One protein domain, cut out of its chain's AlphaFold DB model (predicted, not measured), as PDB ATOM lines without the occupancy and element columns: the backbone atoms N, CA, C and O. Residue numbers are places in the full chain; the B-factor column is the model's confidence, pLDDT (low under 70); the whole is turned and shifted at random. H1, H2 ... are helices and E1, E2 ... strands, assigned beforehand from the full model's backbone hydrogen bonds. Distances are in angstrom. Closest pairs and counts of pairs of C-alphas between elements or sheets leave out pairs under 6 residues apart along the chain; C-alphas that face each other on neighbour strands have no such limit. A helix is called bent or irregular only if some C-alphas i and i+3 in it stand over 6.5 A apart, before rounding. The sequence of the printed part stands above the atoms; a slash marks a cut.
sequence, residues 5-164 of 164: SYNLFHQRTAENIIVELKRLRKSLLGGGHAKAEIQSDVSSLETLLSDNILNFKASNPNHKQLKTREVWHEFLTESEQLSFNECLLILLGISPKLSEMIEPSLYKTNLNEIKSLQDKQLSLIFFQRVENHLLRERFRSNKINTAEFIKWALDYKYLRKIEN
ATOM      1  N   SER A   5     -15.732 -41.864  62.060       85.12
ATOM      2  CA  SER A   5     -16.579 -41.851  60.865       85.12
ATOM      3  C   SER A   5     -15.931 -41.081  59.710       85.12
ATOM      4  O   SER A   5     -15.184 -40.118  59.909       85.12
ATOM      5  N   TYR A   6     -16.217 -41.502  58.479       89.69
ATOM      6  CA  TYR A   6     -15.727 -40.871  57.254       89.69
ATOM      7  C   TYR A   6     -16.894 -40.448  56.371       89.69
ATOM      8  O   TYR A   6     -17.872 -41.173  56.245       89.69
ATOM      9  N   ASN A   7     -16.747 -39.308  55.697       91.56
ATOM     10  CA  ASN A   7     -17.658 -38.862  54.646       91.56
ATOM     11  C   ASN A   7     -16.879 -38.382  53.423       91.56
ATOM     12  O   ASN A   7     -15.724 -37.967  53.532       91.56
ATOM     13  N   LEU A   8     -17.551 -38.332  52.268       91.69
ATOM     14  CA  LEU A   8     -17.055 -37.549  51.141       91.69
ATOM     15  C   LEU A   8     -16.869 -36.090  51.563       91.69
ATOM     16  O   LEU A   8     -17.751 -35.483  52.184       91.69
ATOM     17  N   PHE A   9     -15.738 -35.514  51.175       90.88
ATOM     18  CA  PHE A   9     -15.473 -34.096  51.372       90.88
ATOM     19  C   PHE A   9     -16.407 -33.246  50.495       90.88
ATOM     20  O   PHE A   9     -17.024 -32.292  50.974       90.88
ATOM     21  N   HIS A  10     -16.586 -33.639  49.228       88.69
ATOM     22  CA  HIS A  10     -17.496 -32.996  48.280       88.69
ATOM     23  C   HIS A  10     -18.602 -33.950  47.815       88.69
ATOM     24  O   HIS A  10     -18.414 -34.769  46.922       88.69
ATOM     25  N   GLN A  11     -19.812 -33.773  48.352       85.75
ATOM     26  CA  GLN A  11     -20.991 -34.554  47.940       85.75
ATOM     27  C   GLN A  11     -21.324 -34.399  46.444       85.75
ATOM     28  O   GLN A  11     -21.892 -35.305  45.841       85.75
ATOM     29  N   ARG A  12     -20.925 -33.274  45.828       88.69
ATOM     30  CA  ARG A  12     -21.108 -33.015  44.392       88.69
ATOM     31  C   ARG A  12     -20.455 -34.091  43.515       88.69
ATOM     32  O   ARG A  12     -20.937 -34.332  42.414       88.69
ATOM     33  N   THR A  13     -19.401 -34.759  43.983       91.19
ATOM     34  CA  THR A  13     -18.755 -35.842  43.227       91.19
ATOM     35  C   THR A  13     -19.733 -36.984  42.936       91.19
ATOM     36  O   THR A  13     -19.864 -37.395  41.780       91.19
ATOM     37  N   ALA A  14     -20.490 -37.413  43.952       91.75
ATOM     38  CA  ALA A  14     -21.538 -38.428  43.833       91.75
ATOM     39  C   ALA A  14     -22.717 -37.947  42.960       91.75
ATOM     40  O   ALA A  14     -23.262 -38.693  42.148       91.75
ATOM     41  N   GLU A  15     -23.089 -36.669  43.058       91.56
ATOM     42  CA  GLU A  15     -24.149 -36.080  42.224       91.56
ATOM     43  C   GLU A  15     -23.767 -36.062  40.737       91.56
ATOM     44  O   GLU A  15     -24.566 -36.435  39.877       91.56
ATOM     45  N   ASN A  16     -22.527 -35.676  40.431       92.50
ATOM     46  CA  ASN A  16     -22.029 -35.598  39.063       92.50
ATOM     47  C   ASN A  16     -21.986 -36.980  38.402       92.50
ATOM     48  O   ASN A  16     -22.418 -37.120  37.257       92.50
ATOM     49  N   ILE A  17     -21.513 -38.009  39.117       92.94
ATOM     50  CA  ILE A  17     -21.468 -39.365  38.554       92.94
ATOM     51  C   ILE A  17     -22.883 -39.904  38.290       92.94
ATOM     52  O   ILE A  17     -23.119 -40.480  37.233       92.94
ATOM     53  N   ILE A  18     -23.869 -39.618  39.154       94.19
ATOM     54  CA  ILE A  18     -25.279 -39.980  38.904       94.19
ATOM     55  C   ILE A  18     -25.782 -39.384  37.582       94.19
ATOM     56  O   ILE A  18     -26.465 -40.069  36.816       94.19
ATOM     57  N   VAL A  19     -25.478 -38.111  37.309       93.56
ATOM     58  CA  VAL A  19     -25.907 -37.434  36.073       93.56
ATOM     59  C   VAL A  19     -25.296 -38.102  34.840       93.56
ATOM     60  O   VAL A  19     -26.004 -38.339  33.859       93.56
ATOM     61  N   GLU A  20     -24.009 -38.441  34.891       93.25
ATOM     62  CA  GLU A  20     -23.306 -39.108  33.791       93.25
ATOM     63  C   GLU A  20     -23.830 -40.524  33.540       93.25
ATOM     64  O   GLU A  20     -24.155 -40.855  32.398       93.25
ATOM     65  N   LEU A  21     -24.030 -41.325  34.591       93.25
ATOM     66  CA  LEU A  21     -24.593 -42.674  34.465       93.25
ATOM     67  C   LEU A  21     -26.028 -42.643  33.913       93.25
ATOM     68  O   LEU A  21     -26.379 -43.445  33.047       93.25
ATOM     69  N   LYS A  22     -26.858 -41.677  34.335       93.00
ATOM     70  CA  LYS A  22     -28.206 -41.476  33.767       93.00
ATOM     71  C   LYS A  22     -28.158 -41.091  32.289       93.00
ATOM     72  O   LYS A  22     -28.993 -41.557  31.511       93.00
ATOM     73  N   ARG A  23     -27.200 -40.249  31.889       92.25
ATOM     74  CA  ARG A  23     -27.005 -39.866  30.484       92.25
ATOM     75  C   ARG A  23     -26.590 -41.070  29.642       92.25
ATOM     76  O   ARG A  23     -27.180 -41.272  28.583       92.25
ATOM     77  N   LEU A  24     -25.646 -41.882  30.125       90.38
ATOM     78  CA  LEU A  24     -25.229 -43.106  29.443       90.38
ATOM     79  C   LEU A  24     -26.395 -44.083  29.302       90.38
ATOM     80  O   LEU A  24     -26.689 -44.510  28.191       90.38
ATOM     81  N   ARG A  25     -27.133 -44.344  30.388       90.44
ATOM     82  CA  ARG A  25     -28.340 -45.183  30.361       90.44
ATOM     83  C   ARG A  25     -29.328 -44.718  29.288       90.44
ATOM     84  O   ARG A  25     -29.788 -45.526  28.489       90.44
ATOM     85  N   LYS A  26     -29.630 -43.415  29.229       89.69
ATOM     86  CA  LYS A  26     -30.529 -42.850  28.208       89.69
ATOM     87  C   LYS A  26     -29.986 -43.052  26.788       89.69
ATOM     88  O   LYS A  26     -30.760 -43.368  25.892       89.69
ATOM     89  N   SER A  27     -28.681 -42.870  26.589       86.88
ATOM     90  CA  SER A  27     -28.029 -43.074  25.291       86.88
ATOM     91  C   SER A  27     -28.107 -44.531  24.834       86.88
ATOM     92  O   SER A  27     -28.431 -44.785  23.679       86.88
ATOM     93  N   LEU A  28     -27.855 -45.481  25.741       84.31
ATOM     94  CA  LEU A  28     -27.907 -46.916  25.451       84.31
ATOM     95  C   LEU A  28     -29.333 -47.385  25.131       84.31
ATOM     96  O   LEU A  28     -29.521 -48.158  24.203       84.31
ATOM     97  N   LEU A  29     -30.340 -46.872  25.846       83.06
ATOM     98  CA  LEU A  29     -31.750 -47.191  25.588       83.06
ATOM     99  C   LEU A  29     -32.306 -46.529  24.314       83.06
ATOM    100  O   LEU A  29     -33.261 -47.032  23.732       83.06
ATOM    101  N   GLY A  30     -31.743 -45.389  23.896       75.88
ATOM    102  CA  GLY A  30     -32.164 -44.659  22.694       75.88
ATOM    103  C   GLY A  30     -31.508 -45.136  21.393       75.88
ATOM    104  O   GLY A  30     -31.990 -44.796  20.313       75.88
ATOM    105  N   GLY A  31     -30.415 -45.901  21.472       65.00
ATOM    106  CA  GLY A  31     -29.747 -46.497  20.317       65.00
ATOM    107  C   GLY A  31     -30.403 -47.820  19.931       65.00
ATOM    108  O   GLY A  31     -30.323 -48.790  20.674       65.00
ATOM    109  N   GLY A  32     -31.042 -47.882  18.761       55.44
ATOM    110  CA  GLY A  32     -31.834 -49.029  18.283       55.44
ATOM    111  C   GLY A  32     -31.066 -50.316  17.937       55.44
ATOM    112  O   GLY A  32     -31.504 -51.055  17.060       55.44
ATOM    113  N   HIS A  33     -29.942 -50.616  18.587       52.19
ATOM    114  CA  HIS A  33     -29.184 -51.844  18.345       52.19
ATOM    115  C   HIS A  33     -29.010 -52.645  19.636       52.19
ATOM    116  O   HIS A  33     -28.224 -52.292  20.507       52.19
ATOM    117  N   ALA A  34     -29.726 -53.765  19.727       54.16
ATOM    118  CA  ALA A  34     -29.557 -54.766  20.772       54.16
ATOM    119  C   ALA A  34     -28.273 -55.576  20.518       54.16
ATOM    120  O   ALA A  34     -28.299 -56.625  19.878       54.16
ATOM    121  N   LYS A  35     -27.127 -55.078  20.994       62.69
ATOM    122  CA  LYS A  35     -25.934 -55.914  21.207       62.69
ATOM    123  C   LYS A  35     -25.955 -56.437  22.646       62.69
ATOM    124  O   LYS A  35     -26.316 -55.694  23.554       62.69
ATOM    125  N   ALA A  36     -25.546 -57.686  22.869       61.06
ATOM    126  CA  ALA A  36     -25.515 -58.301  24.205       61.06
ATOM    127  C   ALA A  36     -24.693 -57.483  25.229       61.06
ATOM    128  O   ALA A  36     -25.075 -57.379  26.392       61.06
ATOM    129  N   GLU A  37     -23.621 -56.824  24.778       60.44
ATOM    130  CA  GLU A  37     -22.798 -55.914  25.592       60.44
ATOM    131  C   GLU A  37     -23.587 -54.693  26.099       60.44
ATOM    132  O   GLU A  37     -23.463 -54.320  27.262       60.44
ATOM    133  N   ILE A  38     -24.489 -54.135  25.281       64.88
ATOM    134  CA  ILE A  38     -25.354 -53.006  25.670       64.88
ATOM    135  C   ILE A  38     -26.318 -53.428  26.787       64.88
ATOM    136  O   ILE A  38     -26.566 -52.663  27.716       64.88
ATOM    137  N   GLN A  39     -26.841 -54.656  26.734       65.94
ATOM    138  CA  GLN A  39     -27.762 -55.173  27.749       65.94
ATOM    139  C   GLN A  39     -27.066 -55.438  29.096       65.94
ATOM    140  O   GLN A  39     -27.654 -55.187  30.156       65.94
ATOM    141  N   SER A  40     -25.806 -55.885  29.058       71.31
ATOM    142  CA  SER A  40     -24.947 -56.019  30.242       71.31
ATOM    143  C   SER A  40     -24.672 -54.655  30.889       71.31
ATOM    144  O   SER A  40     -24.920 -54.473  32.083       71.31
ATOM    145  N   ASP A  41     -24.268 -53.659  30.093       74.44
ATOM    146  CA  ASP A  41     -23.985 -52.305  30.588       74.44
ATOM    147  C   ASP A  41     -25.235 -51.622  31.167       74.44
ATOM    148  O   ASP A  41     -25.160 -50.987  32.219       74.44
ATOM    149  N   VAL A  42     -26.409 -51.795  30.546       82.44
ATOM    150  CA  VAL A  42     -27.677 -51.288  31.098       82.44
ATOM    151  C   VAL A  42     -27.980 -51.919  32.459       82.44
ATOM    152  O   VAL A  42     -28.325 -51.195  33.390       82.44
ATOM    153  N   SER A  43     -27.808 -53.232  32.618       85.75
ATOM    154  CA  SER A  43     -28.075 -53.919  33.895       85.75
ATOM    155  C   SER A  43     -27.135 -53.446  35.014       85.75
ATOM    156  O   SER A  43     -27.570 -53.193  36.144       85.75
ATOM    157  N   SER A  44     -25.856 -53.249  34.690       88.50
ATOM    158  CA  SER A  44     -24.868 -52.667  35.605       88.50
ATOM    159  C   SER A  44     -25.233 -51.229  35.991       88.50
ATOM    160  O   SER A  44     -25.171 -50.862  37.166       88.50
ATOM    161  N   LEU A  45     -25.704 -50.422  35.033       90.44
ATOM    162  CA  LEU A  45     -26.172 -49.055  35.284       90.44
ATOM    163  C   LEU A  45     -27.410 -49.006  36.181       90.44
ATOM    164  O   LEU A  45     -27.462 -48.164  37.078       90.44
ATOM    165  N   GLU A  46     -28.390 -49.891  35.978       90.94
ATOM    166  CA  GLU A  46     -29.544 -49.990  36.881       90.94
ATOM    167  C   GLU A  46     -29.091 -50.332  38.299       90.94
ATOM    168  O   GLU A  46     -29.560 -49.721  39.258       90.94
ATOM    169  N   THR A  47     -28.136 -51.257  38.437       92.94
ATOM    170  CA  THR A  47     -27.605 -51.639  39.748       92.94
ATOM    171  C   THR A  47     -26.917 -50.461  40.433       92.94
ATOM    172  O   THR A  47     -27.235 -50.159  41.584       92.94
ATOM    173  N   LEU A  48     -26.040 -49.738  39.727       92.12
ATOM    174  CA  LEU A  48     -25.378 -48.541  40.254       92.12
ATOM    175  C   LEU A  48     -26.392 -47.470  40.677       92.12
ATOM    176  O   LEU A  48     -26.293 -46.914  41.768       92.12
ATOM    177  N   LEU A  49     -27.402 -47.208  39.845       92.62
ATOM    178  CA  LEU A  49     -28.426 -46.195  40.108       92.62
ATOM    179  C   LEU A  49     -29.466 -46.628  41.161       92.62
ATOM    180  O   LEU A  49     -30.229 -45.782  41.627       92.62
ATOM    181  N   SER A  50     -29.486 -47.903  41.570       92.88
ATOM    182  CA  SER A  50     -30.387 -48.457  42.595       92.88
ATOM    183  C   SER A  50     -29.877 -48.198  44.016       92.88
ATOM    184  O   SER A  50     -29.653 -49.125  44.792       92.88
ATOM    185  N   ASP A  51     -29.684 -46.921  44.350       93.00
ATOM    186  CA  ASP A  51     -29.240 -46.450  45.670       93.00
ATOM    187  C   ASP A  51     -27.827 -46.870  46.101       93.00
ATOM    188  O   ASP A  51     -27.445 -46.658  47.247       93.00
ATOM    189  N   ASN A  52     -27.004 -47.366  45.174       94.81
ATOM    190  CA  ASN A  52     -25.601 -47.691  45.443       94.81
ATOM    191  C   ASN A  52     -24.652 -46.483  45.364       94.81
ATOM    192  O   ASN A  52     -23.439 -46.655  45.454       94.81
ATOM    193  N   ILE A  53     -25.186 -45.269  45.211       94.94
ATOM    194  CA  ILE A  53     -24.423 -44.017  45.197       94.94
ATOM    195  C   ILE A  53     -24.888 -43.159  46.368       94.94
ATOM    196  O   ILE A  53     -26.080 -42.880  46.496       94.94
ATOM    197  N   LEU A  54     -23.952 -42.749  47.218       93.38
ATOM    198  CA  LEU A  54     -24.200 -42.041  48.463       93.38
ATOM    199  C   LEU A  54     -24.955 -40.736  48.212       93.38
ATOM    200  O   LEU A  54     -24.453 -39.809  47.578       93.38
ATOM    201  N   ASN A  55     -26.143 -40.634  48.799       89.88
ATOM    202  CA  ASN A  55     -26.907 -39.398  48.836       89.88
ATOM    203  C   ASN A  55     -27.023 -38.894  50.275       89.88
ATOM    204  O   ASN A  55     -27.995 -39.187  50.970       89.88
ATOM    205  N   PHE A  56     -26.041 -38.117  50.731       81.56
ATOM    206  CA  PHE A  56     -26.036 -37.532  52.079       81.56
ATOM    207  C   PHE A  56     -27.051 -36.395  52.279       81.56
ATOM    208  O   PHE A  56     -27.287 -36.002  53.417       81.56
ATOM    209  N   LYS A  57     -27.667 -35.876  51.207       83.12
ATOM    210  CA  LYS A  57     -28.701 -34.830  51.286       83.12
ATOM    211  C   LYS A  57     -30.106 -35.384  51.511       83.12
ATOM    212  O   LYS A  57     -31.011 -34.616  51.824       83.12
ATOM    213  N   ALA A  58     -30.306 -36.690  51.330       83.38
ATOM    214  CA  ALA A  58     -31.593 -37.319  51.588       83.38
ATOM    215  C   ALA A  58     -31.957 -37.167  53.072       83.38
ATOM    216  O   ALA A  58     -31.297 -37.754  53.927       83.38
ATOM    217  N   SER A  59     -33.012 -36.397  53.360       81.12
ATOM    218  CA  SER A  59     -33.505 -36.185  54.728       81.12
ATOM    219  C   SER A  59     -34.004 -37.484  55.363       81.12
ATOM    220  O   SER A  59     -33.778 -37.704  56.544       81.12
ATOM    221  N   ASN A  60     -34.609 -38.363  54.557       87.50
ATOM    222  CA  ASN A  60     -35.056 -39.701  54.946       87.50
ATOM    223  C   ASN A  60     -34.457 -40.729  53.970       87.50
ATOM    224  O   ASN A  60     -35.109 -41.079  52.981       87.50
ATOM    225  N   PRO A  61     -33.196 -41.161  54.166       88.94
ATOM    226  CA  PRO A  61     -32.587 -42.178  53.316       88.94
ATOM    227  C   PRO A  61     -33.340 -43.503  53.468       88.94
ATOM    228  O   PRO A  61     -33.714 -43.901  54.569       88.94
ATOM    229  N   ASN A  62     -33.562 -44.196  52.354       92.06
ATOM    230  CA  ASN A  62     -34.166 -45.523  52.393       92.06
ATOM    231  C   ASN A  62     -33.172 -46.569  52.935       92.06
ATOM    232  O   ASN A  62     -31.976 -46.309  53.087       92.06
ATOM    233  N   HIS A  63     -33.665 -47.782  53.194       92.69
ATOM    234  CA  HIS A  63     -32.845 -48.864  53.739       92.69
ATOM    235  C   HIS A  63     -31.622 -49.201  52.867       92.69
ATOM    236  O   HIS A  63     -30.550 -49.477  53.399       92.69
ATOM    237  N   LYS A  64     -31.747 -49.131  51.534       91.44
ATOM    238  CA  LYS A  64     -30.617 -49.377  50.628       91.44
ATOM    239  C   LYS A  64     -29.533 -48.311  50.775       91.44
ATOM    240  O   LYS A  64     -28.380 -48.671  50.937       91.44
ATOM    241  N   GLN A  65     -29.900 -47.028  50.801       93.50
ATOM    242  CA  GLN A  65     -28.960 -45.926  51.029       93.50
ATOM    243  C   GLN A  65     -28.239 -46.042  52.374       93.50
ATOM    244  O   GLN A  65     -27.037 -45.796  52.438       93.50
ATOM    245  N   LEU A  66     -28.958 -46.405  53.442       92.81
ATOM    246  CA  LEU A  66     -28.355 -46.639  54.759       92.81
ATOM    247  C   LEU A  66     -27.322 -47.766  54.691       92.81
ATOM    248  O   LEU A  66     -26.161 -47.548  55.025       92.81
ATOM    249  N   LYS A  67     -27.707 -48.908  54.116       93.25
ATOM    250  CA  LYS A  67     -26.805 -50.040  53.901       93.25
ATOM    251  C   LYS A  67     -25.595 -49.674  53.040       93.25
ATOM    252  O   LYS A  67     -24.487 -50.111  53.312       93.25
ATOM    253  N   THR A  68     -25.772 -48.871  51.993       93.38
ATOM    254  CA  THR A  68     -24.663 -48.413  51.148       93.38
ATOM    255  C   THR A  68     -23.689 -47.527  51.921       93.38
ATOM    256  O   THR A  68     -22.483 -47.651  51.720       93.38
ATOM    257  N   ARG A  69     -24.179 -46.666  52.822       92.81
ATOM    258  CA  ARG A  69     -23.325 -45.861  53.712       92.81
ATOM    259  C   ARG A  69     -22.542 -46.739  54.683       92.81
ATOM    260  O   ARG A  69     -21.342 -46.528  54.817       92.81
ATOM    261  N   GLU A  70     -23.202 -47.714  55.306       92.19
ATOM    262  CA  GLU A  70     -22.573 -48.692  56.206       92.19
ATOM    263  C   GLU A  70     -21.468 -49.460  55.480       92.19
ATOM    264  O   GLU A  70     -20.315 -49.391  55.879       92.19
ATOM    265  N   VAL A  71     -21.781 -50.065  54.332       93.00
ATOM    266  CA  VAL A  71     -20.807 -50.803  53.514       93.00
ATOM    267  C   VAL A  71     -19.619 -49.939  53.111       93.00
ATOM    268  O   VAL A  71     -18.474 -50.372  53.170       93.00
ATOM    269  N   TRP A  72     -19.876 -48.715  52.657       94.94
ATOM    270  CA  TRP A  72     -18.805 -47.803  52.276       94.94
ATOM    271  C   TRP A  72     -17.904 -47.480  53.476       94.94
ATOM    272  O   TRP A  72     -16.690 -47.371  53.324       94.94
ATOM    273  N   HIS A  73     -18.492 -47.365  54.667       92.81
ATOM    274  CA  HIS A  73     -17.765 -47.119  55.900       92.81
ATOM    275  C   HIS A  73     -16.950 -48.336  56.363       92.81
ATOM    276  O   HIS A  73     -15.762 -48.174  56.625       92.81
ATOM    277  N   GLU A  74     -17.541 -49.535  56.373       93.81
ATOM    278  CA  GLU A  74     -16.885 -50.813  56.703       93.81
ATOM    279  C   GLU A  74     -15.606 -51.018  55.876       93.81
ATOM    280  O   GLU A  74     -14.560 -51.393  56.400       93.81
ATOM    281  N   PHE A  75     -15.632 -50.692  54.579       95.62
ATOM    282  CA  PHE A  75     -14.445 -50.800  53.723       95.62
ATOM    283  C   PHE A  75     -13.295 -49.876  54.154       95.62
ATOM    284  O   PHE A  75     -12.132 -50.177  53.901       95.62
ATOM    285  N   LEU A  76     -13.590 -48.753  54.810       94.06
ATOM    286  CA  LEU A  76     -12.575 -47.818  55.301       94.06
ATOM    287  C   LEU A  76     -12.077 -48.151  56.710       94.06
ATOM    288  O   LEU A  76     -11.005 -47.690  57.097       94.06
ATOM    289  N   THR A  77     -12.844 -48.899  57.498       92.75
ATOM    290  CA  THR A  77     -12.519 -49.171  58.906       92.75
ATOM    291  C   THR A  77     -12.089 -50.607  59.160       92.75
ATOM    292  O   THR A  77     -11.247 -50.831  60.025       92.75
ATOM    293  N   GLU A  78     -12.616 -51.565  58.401       93.19
ATOM    294  CA  GLU A  78     -12.434 -53.001  58.645       93.19
ATOM    295  C   GLU A  78     -11.497 -53.675  57.635       93.19
ATOM    296  O   GLU A  78     -10.945 -54.738  57.914       93.19
ATOM    297  N   SER A  79     -11.284 -53.077  56.458       93.88
ATOM    298  CA  SER A  79     -10.417 -53.659  55.425       93.88
ATOM    299  C   SER A  79      -8.967 -53.211  55.594       93.88
ATOM    300  O   SER A  79      -8.688 -52.016  55.621       93.88
ATOM    301  N   GLU A  80      -8.008 -54.139  55.620       95.75
ATOM    302  CA  GLU A  80      -6.571 -53.795  55.625       95.75
ATOM    303  C   GLU A  80      -6.044 -53.396  54.239       95.75
ATOM    304  O   GLU A  80      -5.111 -52.591  54.110       95.75
ATOM    305  N   GLN A  81      -6.632 -53.986  53.197       96.94
ATOM    306  CA  GLN A  81      -6.287 -53.753  51.803       96.94
ATOM    307  C   GLN A  81      -7.548 -53.533  50.975       96.94
ATOM    308  O   GLN A  81      -8.546 -54.225  51.160       96.94
ATOM    309  N   LEU A  82      -7.450 -52.612  50.025       97.56
ATOM    310  CA  LEU A  82      -8.467 -52.316  49.030       97.56
ATOM    311  C   LEU A  82      -7.893 -52.535  47.633       97.56
ATOM    312  O   LEU A  82      -6.710 -52.289  47.368       97.56
ATOM    313  N   SER A  83      -8.739 -52.983  46.721       97.69
ATOM    314  CA  SER A  83      -8.458 -52.950  45.297       97.69
ATOM    315  C   SER A  83      -8.491 -51.526  44.761       97.69
ATOM    316  O   SER A  83      -9.079 -50.612  45.346       97.69
ATOM    317  N   PHE A  84      -7.885 -51.336  43.591       97.50
ATOM    318  CA  PHE A  84      -7.900 -50.032  42.943       97.50
ATOM    319  C   PHE A  84      -9.331 -49.570  42.638       97.50
ATOM    320  O   PHE A  84      -9.682 -48.416  42.887       97.50
ATOM    321  N   ASN A  85     -10.171 -50.477  42.133       97.19
ATOM    322  CA  ASN A  85     -11.552 -50.154  41.790       97.19
ATOM    323  C   ASN A  85     -12.387 -49.847  43.043       97.19
ATOM    324  O   ASN A  85     -13.187 -48.918  43.005       97.19
ATOM    325  N   GLU A  86     -12.173 -50.541  44.165       98.06
ATOM    326  CA  GLU A  86     -12.828 -50.197  45.439       98.06
ATOM    327  C   GLU A  86     -12.445 -48.790  45.903       98.06
ATOM    328  O   GLU A  86     -13.327 -47.992  46.218       98.06
ATOM    329  N   CYS A  87     -11.153 -48.446  45.864       97.88
ATOM    330  CA  CYS A  87     -10.689 -47.091  46.154       97.88
ATOM    331  C   CYS A  87     -11.353 -46.055  45.237       97.88
ATOM    332  O   CYS A  87     -11.861 -45.045  45.721       97.88
ATOM    333  N   LEU A  88     -11.401 -46.300  43.923       97.62
ATOM    334  CA  LEU A  88     -12.031 -45.387  42.968       97.62
ATOM    335  C   LEU A  88     -13.525 -45.192  43.258       97.62
ATOM    336  O   LEU A  88     -14.007 -44.058  43.278       97.62
ATOM    337  N   LEU A  89     -14.255 -46.278  43.514       97.38
ATOM    338  CA  LEU A  89     -15.671 -46.206  43.866       97.38
ATOM    339  C   LEU A  89     -15.884 -45.419  45.158       97.38
ATOM    340  O   LEU A  89     -16.781 -44.574  45.212       97.38
ATOM    341  N   ILE A  90     -15.012 -45.606  46.153       97.38
ATOM    342  CA  ILE A  90     -15.056 -44.847  47.400       97.38
ATOM    343  C   ILE A  90     -14.937 -43.342  47.139       97.38
ATOM    344  O   ILE A  90     -15.769 -42.581  47.639       97.38
ATOM    345  N   LEU A  91     -13.965 -42.914  46.321       96.88
ATOM    346  CA  LEU A  91     -13.759 -41.499  45.971       96.88
ATOM    347  C   LEU A  91     -14.959 -40.885  45.240       96.88
ATOM    348  O   LEU A  91     -15.214 -39.686  45.357       96.88
ATOM    349  N   LEU A  92     -15.707 -41.703  44.501       96.31
ATOM    350  CA  LEU A  92     -16.889 -41.281  43.754       96.31
ATOM    351  C   LEU A  92     -18.183 -41.352  44.576       96.31
ATOM    352  O   LEU A  92     -19.243 -40.966  44.081       96.31
ATOM    353  N   GLY A  93     -18.107 -41.818  45.825       95.69
ATOM    354  CA  GLY A  93     -19.270 -42.030  46.683       95.69
ATOM    355  C   GLY A  93     -20.161 -43.161  46.202       95.69
ATOM    356  O   GLY A  93     -21.377 -43.055  46.303       95.69
ATOM    357  N   ILE A  94     -19.582 -44.211  45.639       96.19
ATOM    358  CA  ILE A  94     -20.286 -45.398  45.164       96.19
ATOM    359  C   ILE A  94     -19.935 -46.563  46.088       96.19
ATOM    360  O   ILE A  94     -18.829 -46.632  46.620       96.19
ATOM    361  N   SER A  95     -20.879 -47.485  46.274       96.19
ATOM    362  CA  SER A  95     -20.670 -48.730  47.008       96.19
ATOM    363  C   SER A  95     -19.439 -49.483  46.476       96.19
ATOM    364  O   SER A  95     -19.467 -49.921  45.321       96.19
ATOM    365  N   PRO A  96     -18.382 -49.695  47.285       96.62
ATOM    366  CA  PRO A  96     -17.174 -50.389  46.835       96.62
ATOM    367  C   PRO A  96     -17.420 -51.853  46.448       96.62
ATOM    368  O   PRO A  96     -16.678 -52.396  45.636       96.62
ATOM    369  N   LYS A  97     -18.518 -52.470  46.916       96.06
ATOM    370  CA  LYS A  97     -18.935 -53.835  46.535       96.06
ATOM    371  C   LYS A  97     -19.208 -54.017  45.036       96.06
ATOM    372  O   LYS A  97     -19.354 -55.144  44.584       96.06
ATOM    373  N   LEU A  98     -19.320 -52.929  44.274       95.38
ATOM    374  CA  LEU A  98     -19.569 -52.959  42.831       95.38
ATOM    375  C   LEU A  98     -18.280 -52.863  41.998       95.38
ATOM    376  O   LEU A  98     -18.346 -52.619  40.796       95.38
ATOM    377  N   SER A  99     -17.110 -53.029  42.615       94.69
ATOM    378  CA  SER A  99     -15.796 -52.889  41.968       94.69
ATOM    379  C   SER A  99     -15.592 -53.821  40.770       94.69
ATOM    380  O   SER A  99     -14.935 -53.435  39.802       94.69
ATOM    381  N   GLU A 100     -16.209 -55.003  40.804       92.38
ATOM    382  CA  GLU A 100     -16.183 -56.003  39.729       92.38
ATOM    383  C   GLU A 100     -16.982 -55.586  38.482       92.38
ATOM    384  O   GLU A 100     -16.780 -56.147  37.408       92.38
ATOM    385  N   MET A 101     -17.864 -54.581  38.585       90.44
ATOM    386  CA  MET A 101     -18.617 -54.043  37.439       90.44
ATOM    387  C   MET A 101     -17.763 -53.170  36.517       90.44
ATOM    388  O   MET A 101     -18.218 -52.760  35.449       90.44
ATOM    389  N   ILE A 102     -16.548 -52.836  36.947       89.88
ATOM    390  CA  ILE A 102     -15.634 -51.967  36.221       89.88
ATOM    391  C   ILE A 102     -14.420 -52.781  35.787       89.88
ATOM    392  O   ILE A 102     -13.991 -53.692  36.492       89.88
ATOM    393  N   GLU A 103     -13.848 -52.434  34.635       90.00
ATOM    394  CA  GLU A 103     -12.642 -53.054  34.099       90.00
ATOM    395  C   GLU A 103     -11.558 -53.244  35.190       90.00
ATOM    396  O   GLU A 103     -11.042 -52.255  35.726       90.00
ATOM    397  N   PRO A 104     -11.178 -54.497  35.522       90.06
ATOM    398  CA  PRO A 104     -10.240 -54.788  36.614       90.06
ATOM    399  C   PRO A 104      -8.847 -54.192  36.407       90.06
ATOM    400  O   PRO A 104      -8.077 -54.014  37.350       90.06
ATOM    401  N   SER A 105      -8.491 -53.909  35.153       89.19
ATOM    402  CA  SER A 105      -7.185 -53.379  34.782       89.19
ATOM    403  C   SER A 105      -7.106 -51.853  34.685       89.19
ATOM    404  O   SER A 105      -6.052 -51.347  34.297       89.19
ATOM    405  N   LEU A 106      -8.143 -51.112  35.102       88.75
ATOM    406  CA  LEU A 106      -8.190 -49.642  35.021       88.75
ATOM    407  C   LEU A 106      -6.934 -48.941  35.552       88.75
ATOM    408  O   LEU A 106      -6.461 -47.976  34.951       88.75
ATOM    409  N   TYR A 107      -6.367 -49.446  36.650       89.38
ATOM    410  CA  TYR A 107      -5.175 -48.876  37.280       89.38
ATOM    411  C   TYR A 107      -3.958 -48.822  36.343       89.38
ATOM    412  O   TYR A 107      -3.143 -47.901  36.424       89.38
ATOM    413  N   LYS A 108      -3.852 -49.783  35.416       88.56
ATOM    414  CA  LYS A 108      -2.752 -49.906  34.451       88.56
ATOM    415  C   LYS A 108      -3.124 -49.490  33.026       88.56
ATOM    416  O   LYS A 108      -2.223 -49.393  32.201       88.56
ATOM    417  N   THR A 109      -4.399 -49.220  32.737       85.31
ATOM    418  CA  THR A 109      -4.835 -48.797  31.399       85.31
ATOM    419  C   THR A 109      -4.233 -47.443  31.038       85.31
ATOM    420  O   THR A 109      -4.406 -46.456  31.756       85.31
ATOM    421  N   ASN A 110      -3.537 -47.370  29.909       78.56
ATOM    422  CA  ASN A 110      -2.950 -46.122  29.420       78.56
ATOM    423  C   ASN A 110      -3.926 -45.325  28.541       78.56
ATOM    424  O   ASN A 110      -4.844 -45.882  27.947       78.56
ATOM    425  N   LEU A 111      -3.696 -44.012  28.381       76.38
ATOM    426  CA  LEU A 111      -4.493 -43.171  27.466       76.38
ATOM    427  C   LEU A 111      -4.490 -43.721  26.029       76.38
ATOM    428  O   LEU A 111      -5.511 -43.699  25.347       76.38
ATOM    429  N   ASN A 112      -3.363 -44.285  25.593       74.69
ATOM    430  CA  ASN A 112      -3.222 -44.893  24.267       74.69
ATOM    431  C   ASN A 112      -4.035 -46.193  24.118       74.69
ATOM    432  O   ASN A 112      -4.355 -46.603  23.005       74.69
ATOM    433  N   GLU A 113      -4.398 -46.824  25.235       75.38
ATOM    434  CA  GLU A 113      -5.179 -48.061  25.304       75.38
ATOM    435  C   GLU A 113      -6.675 -47.786  25.498       75.38
ATOM    436  O   GLU A 113      -7.454 -48.729  25.609       75.38
ATOM    437  N   ILE A 114      -7.116 -46.522  25.478       76.62
ATOM    438  CA  ILE A 114      -8.533 -46.151  25.637       76.62
ATOM    439  C   ILE A 114      -9.435 -46.818  24.590       76.62
ATOM    440  O   ILE A 114     -10.612 -47.055  24.846       76.62
ATOM    441  N   LYS A 115      -8.872 -47.188  23.429       75.88
ATOM    442  CA  LYS A 115      -9.565 -47.976  22.400       75.88
ATOM    443  C   LYS A 115     -10.050 -49.328  22.928       75.88
ATOM    444  O   LYS A 115     -11.114 -49.771  22.531       75.88
ATOM    445  N   SER A 116      -9.327 -49.939  23.868       74.81
ATOM    446  CA  SER A 116      -9.739 -51.197  24.511       74.81
ATOM    447  C   SER A 116     -10.939 -51.034  25.456       74.81
ATOM    448  O   SER A 116     -11.584 -52.020  25.803       74.81
ATOM    449  N   LEU A 117     -11.265 -49.793  25.842       78.25
ATOM    450  CA  LEU A 117     -12.440 -49.445  26.643       78.25
ATOM    451  C   LEU A 117     -13.621 -48.942  25.796       78.25
ATOM    452  O   LEU A 117     -14.670 -48.644  26.359       78.25
ATOM    453  N   GLN A 118     -13.488 -48.829  24.467       72.44
ATOM    454  CA  GLN A 118     -14.562 -48.294  23.611       72.44
ATOM    455  C   GLN A 118     -15.835 -49.143  23.659       72.44
ATOM    456  O   GLN A 118     -16.935 -48.590  23.660       72.44
ATOM    457  N   ASP A 119     -15.681 -50.458  23.793       74.81
ATOM    458  CA  ASP A 119     -16.798 -51.396  23.941       74.81
ATOM    459  C   ASP A 119     -17.242 -51.566  25.410       74.81
ATOM    460  O   ASP A 119     -18.179 -52.300  25.701       74.81
ATOM    461  N   LYS A 120     -16.599 -50.857  26.352       84.06
ATOM    462  CA  LYS A 120     -16.884 -50.872  27.798       84.06
ATOM    463  C   LYS A 120     -17.267 -49.472  28.272       84.06
ATOM    464  O   LYS A 120     -16.531 -48.825  29.024       84.06
ATOM    465  N   GLN A 121     -18.425 -48.994  27.824       85.31
ATOM    466  CA  GLN A 121     -18.873 -47.609  28.022       85.31
ATOM    467  C   GLN A 121     -18.946 -47.220  29.502       85.31
ATOM    468  O   GLN A 121     -18.570 -46.106  29.872       85.31
ATOM    469  N   LEU A 122     -19.362 -48.152  30.367       88.62
ATOM    470  CA  LEU A 122     -19.362 -47.924  31.808       88.62
ATOM    471  C   LEU A 122     -17.947 -47.661  32.343       88.62
ATOM    472  O   LEU A 122     -17.716 -46.667  33.030       88.62
ATOM    473  N   SER A 123     -16.981 -48.512  31.985       91.00
ATOM    474  CA  SER A 123     -15.584 -48.365  32.419       91.00
ATOM    475  C   SER A 123     -14.937 -47.097  31.869       91.00
ATOM    476  O   SER A 123     -14.110 -46.488  32.544       91.00
ATOM    477  N   LEU A 124     -15.348 -46.654  30.678       89.88
ATOM    478  CA  LEU A 124     -14.882 -45.405  30.088       89.88
ATOM    479  C   LEU A 124     -15.275 -44.180  30.929       89.88
ATOM    480  O   LEU A 124     -14.437 -43.297  31.118       89.88
ATOM    481  N   ILE A 125     -16.494 -44.144  31.486       92.06
ATOM    482  CA  ILE A 125     -16.918 -43.067  32.400       92.06
ATOM    483  C   ILE A 125     -15.976 -42.985  33.600       92.06
ATOM    484  O   ILE A 125     -15.499 -41.903  33.931       92.06
ATOM    485  N   PHE A 126     -15.679 -44.125  34.231       93.62
ATOM    486  CA  PHE A 126     -14.770 -44.187  35.378       93.62
ATOM    487  C   PHE A 126     -13.338 -43.803  35.005       93.62
ATOM    488  O   PHE A 126     -12.683 -43.065  35.741       93.62
ATOM    489  N   PHE A 127     -12.866 -44.247  33.840       92.44
ATOM    490  CA  PHE A 127     -11.525 -43.941  33.356       92.44
ATOM    491  C   PHE A 127     -11.294 -42.433  33.189       92.44
ATOM    492  O   PHE A 127     -10.225 -41.933  33.543       92.44
ATOM    493  N   GLN A 128     -12.301 -41.712  32.691       91.38
ATOM    494  CA  GLN A 128     -12.243 -40.274  32.409       91.38
ATOM    495  C   GLN A 128     -12.313 -39.383  33.662       91.38
ATOM    496  O   GLN A 128     -12.141 -38.166  33.555       91.38
ATOM    497  N   ARG A 129     -12.558 -39.950  34.850       93.06
ATOM    498  CA  ARG A 129     -12.648 -39.183  36.100       93.06
ATOM    499  C   ARG A 129     -11.281 -38.655  36.528       93.06
ATOM    500  O   ARG A 129     -10.277 -39.368  36.480       93.06
ATOM    501  N   VAL A 130     -11.257 -37.424  37.042       92.88
ATOM    502  CA  VAL A 130     -10.052 -36.848  37.662       92.88
ATOM    503  C   VAL A 130      -9.626 -37.679  38.872       92.88
ATOM    504  O   VAL A 130      -8.435 -37.910  39.058       92.88
ATOM    505  N   GLU A 131     -10.588 -38.194  39.641       95.06
ATOM    506  CA  GLU A 131     -10.355 -39.112  40.759       95.06
ATOM    507  C   GLU A 131      -9.530 -40.328  40.323       95.06
ATOM    508  O   GLU A 131      -8.549 -40.671  40.978       95.06
ATOM    509  N   ASN A 132      -9.879 -40.939  39.184       94.56
ATOM    510  CA  ASN A 132      -9.135 -42.067  38.629       94.56
ATOM    511  C   ASN A 132      -7.718 -41.657  38.216       94.56
ATOM    512  O   ASN A 132      -6.762 -42.355  38.542       94.56
ATOM    513  N   HIS A 133      -7.561 -40.521  37.531       92.12
ATOM    514  CA  HIS A 133      -6.238 -40.037  37.134       92.12
ATOM    515  C   HIS A 133      -5.307 -39.851  38.342       92.12
ATOM    516  O   HIS A 133      -4.205 -40.399  38.348       92.12
ATOM    517  N   LEU A 134      -5.761 -39.147  39.382       94.38
ATOM    518  CA  LEU A 134      -4.944 -38.911  40.575       94.38
ATOM    519  C   LEU A 134      -4.692 -40.196  41.369       94.38
ATOM    520  O   LEU A 134      -3.581 -40.403  41.862       94.38
ATOM    521  N   LEU A 135      -5.688 -41.083  41.454       95.69
ATOM    522  CA  LEU A 135      -5.527 -42.378  42.104       95.69
ATOM    523  C   LEU A 135      -4.474 -43.232  41.382       95.69
ATOM    524  O   LEU A 135      -3.652 -43.843  42.053       95.69
ATOM    525  N   ARG A 136      -4.429 -43.227  40.040       93.31
ATOM    526  CA  ARG A 136      -3.403 -43.939  39.247       93.31
ATOM    527  C   ARG A 136      -2.006 -43.357  39.416       93.31
ATOM    528  O   ARG A 136      -1.038 -44.115  39.459       93.31
ATOM    529  N   GLU A 137      -1.881 -42.035  39.509       92.38
ATOM    530  CA  GLU A 137      -0.581 -41.404  39.762       92.38
ATOM    531  C   GLU A 137      -0.031 -41.780  41.139       92.38
ATOM    532  O   GLU A 137       1.172 -42.000  41.283       92.38
ATOM    533  N   ARG A 138      -0.908 -41.924  42.140       95.06
ATOM    534  CA  ARG A 138      -0.502 -42.322  43.489       95.06
ATOM    535  C   ARG A 138      -0.306 -43.832  43.644       95.06
ATOM    536  O   ARG A 138       0.691 -44.258  44.222       95.06
ATOM    537  N   PHE A 139      -1.253 -44.629  43.165       94.38
ATOM    538  CA  PHE A 139      -1.346 -46.064  43.407       94.38
ATOM    539  C   PHE A 139      -1.392 -46.826  42.081       94.38
ATOM    540  O   PHE A 139      -2.438 -46.999  41.458       94.38
ATOM    541  N   ARG A 140      -0.237 -47.348  41.661       88.50
ATOM    542  CA  ARG A 140      -0.088 -48.152  40.430       88.50
ATOM    543  C   ARG A 140      -0.268 -49.657  40.675       88.50
ATOM    544  O   ARG A 140       0.336 -50.481  39.994       88.50
ATOM    545  N   SER A 141      -1.075 -50.021  41.672       92.69
ATOM    546  CA  SER A 141      -1.285 -51.394  42.140       92.69
ATOM    547  C   SER A 141      -2.771 -51.659  42.359       92.69
ATOM    548  O   SER A 141      -3.490 -50.776  42.816       92.69
ATOM    549  N   ASN A 142      -3.212 -52.895  42.106       94.75
ATOM    550  CA  ASN A 142      -4.553 -53.353  42.480       94.75
ATOM    551  C   ASN A 142      -4.644 -53.845  43.936       94.75
ATOM    552  O   ASN A 142      -5.655 -54.400  44.337       94.75
ATOM    553  N   LYS A 143      -3.573 -53.713  44.717       95.62
ATOM    554  CA  LYS A 143      -3.570 -53.956  46.160       95.62
ATOM    555  C   LYS A 143      -3.021 -52.709  46.828       95.62
ATOM    556  O   LYS A 143      -1.829 -52.424  46.692       95.62
ATOM    557  N   ILE A 144      -3.901 -51.959  47.475       97.50
ATOM    558  CA  ILE A 144      -3.620 -50.676  48.112       97.50
ATOM    559  C   ILE A 144      -3.840 -50.849  49.610       97.50
ATOM    560  O   ILE A 144      -4.860 -51.388  50.029       97.50
ATOM    561  N   ASN A 145      -2.888 -50.406  50.431       97.94
ATOM    562  CA  ASN A 145      -3.078 -50.400  51.877       97.94
ATOM    563  C   ASN A 145      -4.155 -49.370  52.257       97.94
ATOM    564  O   ASN A 145      -4.052 -48.199  51.883       97.94
ATOM    565  N   THR A 146      -5.164 -49.789  53.020       97.31
ATOM    566  CA  THR A 146      -6.316 -48.935  53.352       97.31
ATOM    567  C   THR A 146      -5.915 -47.687  54.131       97.31
ATOM    568  O   THR A 146      -6.399 -46.595  53.836       97.31
ATOM    569  N   ALA A 147      -4.985 -47.803  55.085       96.56
ATOM    570  CA  ALA A 147      -4.532 -46.661  55.876       96.56
ATOM    571  C   ALA A 147      -3.779 -45.632  55.016       96.56
ATOM    572  O   ALA A 147      -3.967 -44.423  55.183       96.56
ATOM    573  N   GLU A 148      -2.965 -46.094  54.063       97.56
ATOM    574  CA  GLU A 148      -2.287 -45.224  53.103       97.56
ATOM    575  C   GLU A 148      -3.282 -44.515  52.175       97.56
ATOM    576  O   GLU A 148      -3.182 -43.300  51.977       97.56
ATOM    577  N   PHE A 149      -4.266 -45.250  51.651       98.06
ATOM    578  CA  PHE A 149      -5.337 -44.688  50.832       98.06
ATOM    579  C   PHE A 149      -6.127 -43.615  51.584       98.06
ATOM    580  O   PHE A 149      -6.292 -42.511  51.068       98.06
ATOM    581  N   ILE A 150      -6.561 -43.900  52.814       96.88
ATOM    582  CA  ILE A 150      -7.313 -42.952  53.645       96.88
ATOM    583  C   ILE A 150      -6.497 -41.696  53.905       96.88
ATOM    584  O   ILE A 150      -7.010 -40.594  53.726       96.88
ATOM    585  N   LYS A 151      -5.229 -41.844  54.304       97.00
ATOM    586  CA  LYS A 151      -4.348 -40.698  54.545       97.00
ATOM    587  C   LYS A 151      -4.263 -39.811  53.303       97.00
ATOM    588  O   LYS A 151      -4.532 -38.619  53.389       97.00
ATOM    589  N   TRP A 152      -3.978 -40.408  52.147       97.81
ATOM    590  CA  TRP A 152      -3.919 -39.682  50.881       97.81
ATOM    591  C   TRP A 152      -5.257 -39.009  50.531       97.81
ATOM    592  O   TRP A 152      -5.283 -37.836  50.162       97.81
ATOM    593  N   ALA A 153      -6.379 -39.710  50.689       97.25
ATOM    594  CA  ALA A 153      -7.696 -39.183  50.350       97.25
ATOM    595  C   ALA A 153      -8.142 -38.044  51.288       97.25
ATOM    596  O   ALA A 153      -8.894 -37.164  50.866       97.25
ATOM    597  N   LEU A 154      -7.669 -38.022  52.539       96.31
ATOM    598  CA  LEU A 154      -7.845 -36.893  53.457       96.31
ATOM    599  C   LEU A 154      -6.984 -35.694  53.036       96.31
ATOM    600  O   LEU A 154      -7.505 -34.583  52.933       96.31
ATOM    601  N   ASP A 155      -5.702 -35.920  52.731       96.06
ATOM    602  CA  ASP A 155      -4.761 -34.868  52.315       96.06
ATOM    603  C   ASP A 155      -5.238 -34.154  51.034       96.06
ATOM    604  O   ASP A 155      -5.156 -32.929  50.920       96.06
ATOM    605  N   TYR A 156      -5.814 -34.910  50.094       94.88
ATOM    606  CA  TYR A 156      -6.355 -34.401  48.827       94.88
ATOM    607  C   TYR A 156      -7.812 -33.922  48.912       94.88
ATOM    608  O   TYR A 156      -8.389 -33.543  47.894       94.88
ATOM    609  N   LYS A 157      -8.412 -33.901  50.111       94.94
ATOM    610  CA  LYS A 157      -9.800 -33.464  50.336       94.94
ATOM    611  C   LYS A 157     -10.817 -34.233  49.481       94.94
ATOM    612  O   LYS A 157     -11.776 -33.657  48.975       94.94
ATOM    613  N   TYR A 158     -10.626 -35.541  49.345       94.94
ATOM    614  CA  TYR A 158     -11.650 -36.461  48.845       94.94
ATOM    615  C   TYR A 158     -12.512 -37.001  49.978       94.94
ATOM    616  O   TYR A 158     -13.736 -37.084  49.851       94.94
ATOM    617  N   LEU A 159     -11.878 -37.302  51.110       95.00
ATOM    618  CA  LEU A 159     -12.533 -37.713  52.342       95.00
ATOM    619  C   LEU A 159     -12.421 -36.621  53.402       95.00
ATOM    620  O   LEU A 159     -11.526 -35.776  53.378       95.00
ATOM    621  N   ARG A 160     -13.325 -36.667  54.373       93.75
ATOM    622  CA  ARG A 160     -13.209 -35.956  55.646       93.75
ATOM    623  C   ARG A 160     -13.535 -36.904  56.787       93.75
ATOM    624  O   ARG A 160     -14.424 -37.744  56.651       93.75
ATOM    625  N   LYS A 161     -12.837 -36.730  57.905       91.31
ATOM    626  CA  LYS A 161     -13.206 -37.359  59.172       91.31
ATOM    627  C   LYS A 161     -14.367 -36.595  59.794       91.31
ATOM    628  O   LYS A 161     -14.433 -35.371  59.675       91.31
ATOM    629  N   ILE A 162     -15.269 -37.328  60.422       85.69
ATOM    630  CA  ILE A 162     -16.322 -36.777  61.262       85.69
ATOM    631  C   ILE A 162     -15.993 -37.179  62.687       85.69
ATOM    632  O   ILE A 162     -15.845 -38.362  62.988       85.69
ATOM    633  N   GLU A 163     -15.834 -36.169  63.529       73.31
ATOM    634  CA  GLU A 163     -15.739 -36.338  64.969       73.31
ATOM    635  C   GLU A 163     -17.168 -36.257  65.507       73.31
ATOM    636  O   GLU A 163     -17.824 -35.223  65.353       73.31
ATOM    637  N   ASN A 164     -17.657 -37.380  66.035       59.56
ATOM    638  CA  ASN A 164     -18.927 -37.474  66.755       59.56
ATOM    639  C   ASN A 164     -18.684 -37.349  68.260       59.56
ATOM    640  O   ASN A 164     -17.696 -37.956  68.742       59.56
TER     641      ASN A 164
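Overview. This is residues 5 to 164 of the 164 residues of an uncharacterized protein of Candidatus Thioglobus sp (UniProt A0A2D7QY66). A helical hairpin of H1 and H2 reaches to one end of the longest axis, a tiny two-stranded sheet of E1 and E2 lies toward the other end, and between these ends H3, H5, H8 and H9 gather round the short helix H4. H7 packs on H1, H6 lies beyond H7, and residues 30 to 36 at the hairpin's turn stick out. The printed part has 160 residues with nine named helices and two named strands, in the order E1, H1 to H9, E2; the sheet is antiparallel and the class is mostly helix. The whole is compact, with a radius of gyration of the C-alphas of 15.6 A and spans of 51 by 39 by 22 A.

Arrangement. E1, residues 5 to 8, and E2, residues 159 to 162, are antiparallel neighbours; N 7 and O 160 are 3.0 A apart, within hydrogen-bond range. H9, residues 146 to 155, comes closest to E2 at the C-alphas of Ala 153 and Leu 159, 5.4 A. H3, residues 63 to 77, comes closest to E1 at those of His 73 and Tyr 6, 6.7 A. H4, residues 84 to 91, touches H5, residues 96 to 101, at a steep tilt of 52 degrees, opposite ways, closest at the C-alphas of Glu 86 and Pro 96, 4.6 A. H4 also touches H8, residues 130 to 138, closest at those of Leu 88 and Asn 132, 6.2 A. H1, residues 12 to 30, and H2, residues 36 to 49, form a hairpin at a shallow tilt of 33 degrees, only just short of steep; the closest C-alphas, of Arg 25 and Val 42, are 6.2 A apart. H7, residues 121 to 127, touches H1 at residues 20 to 24 alone, closest at the C-alphas of Glu 20 and Ile 125, 7.6 A. H6, residues 111 to 117, and H7 only just touch, only at the corner, with 3 pairs of C-alphas within 8 A. Every O i to N i+4 pair is within hydrogen-bond range in H1, H2, H4, H7, H8 and H9; the counts are 10 of 11 in H3, 0 of 2 in H5 and 0 of 3 in H6, where O i to N i+3 gives 2 of 3 in H5 and 3 of 4 in H6.

Along the chain. E1 begins at C-alpha 5, (-16.579, -41.851, 60.865). H1 is 27.0 A long, H3 21.0 A and H2 20.2 A. H5 and H6 are irregular: C-alphas 97 and 100 are 7.7 A apart, and C-alphas 112 and 115 are 7.3 A apart. E2 ends at C-alpha 162, (-16.322, -36.777, 61.262).

Size, cuts and confidence. The two C-alphas farthest apart, of His 33 and Asn 164, are 51.5 A apart. The printed part has no cut. The link from H2 to H3, 13 residues, is long. Residues 31 to 39 and 164 have pLDDT under 70.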